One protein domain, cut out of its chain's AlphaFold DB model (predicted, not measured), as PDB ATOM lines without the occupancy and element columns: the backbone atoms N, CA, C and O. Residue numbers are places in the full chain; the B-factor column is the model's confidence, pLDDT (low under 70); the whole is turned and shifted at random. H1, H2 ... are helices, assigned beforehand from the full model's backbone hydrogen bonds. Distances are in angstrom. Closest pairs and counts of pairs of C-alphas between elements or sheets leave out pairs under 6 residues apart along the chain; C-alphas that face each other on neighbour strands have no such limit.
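This is residues 2 to 45 of the 128 residues of the protein "Glycine betaine/proline transport system substrate-binding protein" of Aidingimonas halophila (UniProt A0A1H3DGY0). This domain has little regular structure: it is a loose, open course of loops, with H1 at one end, the small H2 set in a wide loop, and residues 34 to 43 sticking out toward the other end. The printed part has 44 residues; H1 and then H2 hold 12 of them, there is no named strand, and the class is all helix. It is loose, with a radius of gyration of the C-alphas of 12.2 A, and elongated, spanning 33 by 21 by 14 A.

Find C-alpha 2 at (-38.228, 39.185, -82.768); from there H1, residues 2 to 9, runs 10.4 A. Go on to C-alpha 24 at (-45.803, 46.082, -87.743), where H2, residues 24 to 27, begins.

H1 and H2 are apart. In H1 every O i to N i+4 pair is within hydrogen-bond range; H2 is too short for such a pair, and its one O i to N i+3 pair is not within range.

The C-alphas farthest apart, of Asn 10 and Ser 45, are 34.5 A apart. The link from H1 to H2, 14 residues, is long. Residues 28 to 45 hold no named element. The printed part has no cut, and no printed residue is under 70 in pLDDT.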
ATOM      1  N   SER A   2     -39.531  38.969 -83.420       91.50
ATOM      2  CA  SER A   2     -38.228  39.185 -82.768       91.50
ATOM      3  C   SER A   2     -37.029  39.179 -83.715       91.50
ATOM      4  O   SER A   2     -36.087  39.928 -83.491       91.50
ATOM      5  N   GLN A   3     -37.073  38.377 -84.786       94.31
ATOM      6  CA  GLN A   3     -36.018  38.390 -85.805       94.31
ATOM      7  C   GLN A   3     -36.018  39.701 -86.601       94.31
ATOM      8  O   GLN A   3     -34.966  40.296 -86.780       94.31
ATOM      9  N   VAL A   4     -37.199  40.189 -87.002       94.81
ATOM     10  CA  VAL A   4     -37.346  41.470 -87.715       94.81
ATOM     11  C   VAL A   4     -36.844  42.630 -86.857       94.81
ATOM     12  O   VAL A   4     -36.088  43.461 -87.339       94.81
ATOM     13  N   GLU A   5     -37.192  42.648 -85.568       93.81
ATOM     14  CA  GLU A   5     -36.703  43.662 -84.624       93.81
ATOM     15  C   GLU A   5     -35.177  43.615 -84.459       93.81
ATOM     16  O   GLU A   5     -34.532  44.660 -84.405       93.81
ATOM     17  N   SER A   6     -34.599  42.410 -84.393       96.19
ATOM     18  CA  SER A   6     -33.151  42.221 -84.288       96.19
ATOM     19  C   SER A   6     -32.418  42.715 -85.535       96.19
ATOM     20  O   SER A   6     -31.441  43.443 -85.399       96.19
ATOM     21  N   ASP A   7     -32.877  42.335 -86.729       97.00
ATOM     22  CA  ASP A   7     -32.190  42.667 -87.983       97.00
ATOM     23  C   ASP A   7     -32.302  44.164 -88.293       97.00
ATOM     24  O   ASP A   7     -31.294  44.790 -88.608       97.00
ATOM     25  N   ILE A   8     -33.469  44.784 -88.056       94.00
ATOM     26  CA  ILE A   8     -33.617  46.250 -88.125       94.00
ATOM     27  C   ILE A   8     -32.666  46.938 -87.137       94.00
ATOM     28  O   ILE A   8     -32.015  47.918 -87.488       94.00
ATOM     29  N   GLY A   9     -32.557  46.431 -85.904       94.25
ATOM     30  CA  GLY A   9     -31.658  46.990 -84.890       94.25
ATOM     31  C   GLY A   9     -30.166  46.852 -85.219       94.25
ATOM     32  O   GLY A   9     -29.362  47.616 -84.686       94.25
ATOM     33  N   ASN A  10     -29.806  45.902 -86.084       97.06
ATOM     34  CA  ASN A  10     -28.443  45.669 -86.564       97.06
ATOM     35  C   ASN A  10     -28.154  46.339 -87.920       97.06
ATOM     36  O   ASN A  10     -27.062  46.148 -88.453       97.06
ATOM     37  N   ASP A  11     -29.102  47.108 -88.472       95.00
ATOM     38  CA  ASP A  11     -29.043  47.662 -89.833       95.00
ATOM     39  C   ASP A  11     -28.888  46.580 -90.933       95.00
ATOM     40  O   ASP A  11     -28.314  46.823 -91.999       95.00
ATOM     41  N   ASP A  12     -29.415  45.376 -90.686       97.06
ATOM     42  CA  ASP A  12     -29.392  44.241 -91.609       97.06
ATOM     43  C   ASP A  12     -30.667  44.174 -92.472       97.06
ATOM     44  O   ASP A  12     -31.774  44.526 -92.057       97.06
ATOM     45  N   TRP A  13     -30.525  43.666 -93.700       96.19
ATOM     46  CA  TRP A  13     -31.660  43.434 -94.598       96.19
ATOM     47  C   TRP A  13     -32.462  42.197 -94.186       96.19
ATOM     48  O   TRP A  13     -31.892  41.129 -93.962       96.19
ATOM     49  N   ILE A  14     -33.792  42.303 -94.221       96.38
ATOM     50  CA  ILE A  14     -34.705  41.182 -93.979       96.38
ATOM     51  C   ILE A  14     -35.893  41.197 -94.949       96.38
ATOM     52  O   ILE A  14     -36.427  42.248 -95.292       96.38
ATOM     53  N   VAL A  15     -36.325  40.002 -95.363       96.19
ATOM     54  CA  VAL A  15     -37.584  39.761 -96.081       96.19
ATOM     55  C   VAL A  15     -38.434  38.819 -95.235       96.19
ATOM     56  O   VAL A  15     -37.947  37.792 -94.760       96.19
ATOM     57  N   PHE A  16     -39.704  39.159 -95.042       94.69
ATOM     58  CA  PHE A  16     -40.647  38.377 -94.245       94.69
ATOM     59  C   PHE A  16     -42.075  38.529 -94.787       94.69
ATOM     60  O   PHE A  16     -42.333  39.351 -95.665       94.69
ATOM     61  N   LEU A  17     -43.005  37.718 -94.278       93.19
ATOM     62  CA  LEU A  17     -44.415  37.790 -94.664       93.19
ATOM     63  C   LEU A  17     -45.113  38.929 -93.916       93.19
ATOM     64  O   LEU A  17     -45.294  38.848 -92.701       93.19
ATOM     65  N   GLY A  18     -45.496  39.969 -94.655       91.25
ATOM     66  CA  GLY A  18     -46.336  41.062 -94.174       91.25
ATOM     67  C   GLY A  18     -47.829  40.773 -94.369       91.25
ATOM     68  O   GLY A  18     -48.205  40.051 -95.288       91.25
ATOM     69  N   TRP A  19     -48.679  41.333 -93.511       90.19
ATOM     70  CA  TRP A  19     -50.135  41.296 -93.607       90.19
ATOM     71  C   TRP A  19     -50.752  42.500 -92.882       90.19
ATOM     72  O   TRP A  19     -50.141  43.111 -91.999       90.19
ATOM     73  N   GLU A  20     -51.993  42.811 -93.231       85.31
ATOM     74  CA  GLU A  20     -52.803  43.864 -92.623       85.31
ATOM     75  C   GLU A  20     -54.172  43.264 -92.263       85.31
ATOM     76  O   GLU A  20     -54.701  42.475 -93.056       85.31
ATOM     77  N   PRO A  21     -54.746  43.550 -91.080       86.25
ATOM     78  CA  PRO A  21     -54.279  44.461 -90.024       86.25
ATOM     79  C   PRO A  21     -53.164  43.871 -89.131       86.25
ATOM     80  O   PRO A  21     -53.259  42.733 -88.663       86.25
ATOM     81  N   HIS A  22     -52.099  44.641 -88.861       89.25
ATOM     82  CA  HIS A  22     -51.026  44.260 -87.921       89.25
ATOM     83  C   HIS A  22     -50.178  45.459 -87.463       89.25
ATOM     84  O   HIS A  22     -49.837  46.332 -88.261       89.25
ATOM     85  N   TRP A  23     -49.733  45.456 -86.199       88.31
ATOM     86  CA  TRP A  23     -48.965  46.560 -85.593       88.31
ATOM     87  C   TRP A  23     -47.627  46.855 -86.288       88.31
ATOM     88  O   TRP A  23     -47.120  47.968 -86.200       88.31
ATOM     89  N   MET A  24     -47.061  45.888 -87.012       90.56
ATOM     90  CA  MET A  24     -45.803  46.082 -87.743       90.56
ATOM     91  C   MET A  24     -45.894  47.132 -88.854       90.56
ATOM     92  O   MET A  24     -44.882  47.738 -89.171       90.56
ATOM     93  N   ASN A  25     -47.089  47.355 -89.418       87.12
ATOM     94  CA  ASN A  25     -47.308  48.383 -90.441       87.12
ATOM     95  C   ASN A  25     -47.167  49.804 -89.861       87.12
ATOM     96  O   ASN A  25     -47.036  50.765 -90.610       87.12
ATOM     97  N   VAL A  26     -47.212  49.935 -88.529       84.81
ATOM     98  CA  VAL A  26     -47.052  51.203 -87.804       84.81
ATOM     99  C   VAL A  26     -45.654  51.317 -87.198       84.81
ATOM    100  O   VAL A  26     -45.052  52.385 -87.221       84.81
ATOM    101  N   ASP A  27     -45.149  50.221 -86.636       87.06
ATOM    102  CA  ASP A  27     -43.898  50.212 -85.879       87.06
ATOM    103  C   ASP A  27     -42.640  50.128 -86.751       87.06
ATOM    104  O   ASP A  27     -41.568  50.539 -86.305       87.06
ATOM    105  N   PHE A  28     -42.747  49.587 -87.965       89.69
ATOM    106  CA  PHE A  28     -41.619  49.393 -88.871       89.69
ATOM    107  C   PHE A  28     -41.813  50.181 -90.168       89.69
ATOM    108  O   PHE A  28     -42.926  50.311 -90.674       89.69
ATOM    109  N   ASP A  29     -40.704  50.656 -90.738       90.44
ATOM    110  CA  ASP A  29     -40.669  51.200 -92.097       90.44
ATOM    111  C   ASP A  29     -40.595  50.036 -93.096       90.44
ATOM    112  O   ASP A  29     -39.518  49.527 -93.411       90.44
ATOM    113  N   ILE A  30     -41.761  49.531 -93.499       92.12
ATOM    114  CA  ILE A  30     -41.891  48.360 -94.371       92.12
ATOM    115  C   ILE A  30     -42.288  48.760 -95.789       92.12
ATOM    116  O   ILE A  30     -43.098  49.657 -96.013       92.12
ATOM    117  N   HIS A  31     -41.767  48.015 -96.759       93.06
ATOM    118  CA  HIS A  31     -42.160  48.120 -98.156       93.06
ATOM    119  C   HIS A  31     -42.759  46.792 -98.623       93.06
ATOM    120  O   HIS A  31     -42.073  45.769 -98.637       93.06
ATOM    121  N   TYR A  32     -44.032  46.810 -99.023       92.62
ATOM    122  CA  TYR A  32     -44.652  45.675 -99.704       92.62
ATOM    123  C   TYR A  32     -44.157  45.627-101.151       92.62
ATOM    124  O   TYR A  32     -44.370  46.566-101.916       92.62
ATOM    125  N   HIS A  33     -43.482  44.535-101.515       93.00
ATOM    126  CA  HIS A  33     -43.021  44.315-102.882       93.00
ATOM    127  C   HIS A  33     -44.193  44.119-103.850       93.00
ATOM    128  O   HIS A  33     -45.228  43.562-103.487       93.00
ATOM    129  N   GLU A  34     -43.995  44.539-105.101       91.56
ATOM    130  CA  GLU A  34     -44.922  44.242-106.192       91.56
ATOM    131  C   GLU A  34     -45.079  42.726-106.384       91.56
ATOM    132  O   GLU A  34     -44.117  41.966-106.246       91.56
ATOM    133  N   ASP A  35     -46.286  42.298-106.757       90.75
ATOM    134  CA  ASP A  35     -46.626  40.898-107.025       90.75
ATOM    135  C   ASP A  35     -46.970  40.684-108.513       90.75
ATOM    136  O   ASP A  35     -48.139  40.545-108.882       90.75
ATOM    137  N   PRO A  36     -45.970  40.696-109.417       92.75
ATOM    138  CA  PRO A  36     -46.206  40.648-110.861       92.75
ATOM    139  C   PRO A  36     -46.795  39.314-111.342       92.75
ATOM    140  O   PRO A  36     -47.393  39.259-112.416       92.75
ATOM    141  N   GLU A  37     -46.617  38.243-110.569       94.19
ATOM    142  CA  GLU A  37     -47.155  36.910-110.866       94.19
ATOM    143  C   GLU A  37     -48.505  36.651-110.177       94.19
ATOM    144  O   GLU A  37     -49.095  35.589-110.383       94.19
ATOM    145  N   ASN A  38     -49.024  37.626-109.419       89.69
ATOM    146  CA  ASN A  38     -50.275  37.539-108.665       89.69
ATOM    147  C   ASN A  38     -50.333  36.300-107.748       89.69
ATOM    148  O   ASN A  38     -51.321  35.560-107.729       89.69
ATOM    149  N   LEU A  39     -49.246  36.043-107.018       90.31
ATOM    150  CA  LEU A  39     -49.122  34.935-106.074       90.31
ATOM    151  C   LEU A  39     -49.976  35.134-104.810       90.31
ATOM    152  O   LEU A  39     -50.417  34.147-104.221       90.31
ATOM    153  N   TRP A  40     -50.209  36.380-104.396       87.00
ATOM    154  CA  TRP A  40     -50.952  36.738-103.181       87.00
ATOM    155  C   TRP A  40     -52.429  37.052-103.446       87.00
ATOM    156  O   TRP A  40     -53.243  36.998-102.522       87.00
ATOM    157  N   GLY A  41     -52.790  37.327-104.704       85.38
ATOM    158  CA  GLY A  41     -54.123  37.788-105.084       85.38
ATOM    159  C   GLY A  41     -54.313  39.294-104.871       85.38
ATOM    160  O   GLY A  41     -53.436  39.988-104.370       85.38
ATOM    161  N   GLU A  42     -55.482  39.813-105.257       77.06
ATOM    162  CA  GLU A  42     -55.737  41.262-105.235       77.06
ATOM    163  C   GLU A  42     -55.957  41.818-103.820       77.06
ATOM    164  O   GLU A  42     -55.346  42.814-103.439       77.06
ATOM    165  N   ALA A  43     -56.851  41.198-103.043       77.56
ATOM    166  CA  ALA A  43     -57.223  41.649-101.706       77.56
ATOM    167  C   ALA A  43     -57.594  40.463-100.809       77.56
ATOM    168  O   ALA A  43     -58.284  39.530-101.228       77.56
ATOM    169  N   SER A  44     -57.151  40.521 -99.555       80.38
ATOM    170  CA  SER A  44     -57.489  39.523 -98.540       80.38
ATOM    171  C   SER A  44     -58.808  39.875 -97.854       80.38
ATOM    172  O   SER A  44     -59.104  41.041 -97.608       80.38
ATOM    173  N   SER A  45     -59.595  38.856 -97.509       85.25
ATOM    174  CA  SER A  45     -60.775  39.002 -96.653       85.25
ATOM    175  C   SER A  45     -60.718  37.993 -95.511       85.25
ATOM    176  O   SER A  45     -60.148  36.909 -95.650       85.25
TER     177      SER A  45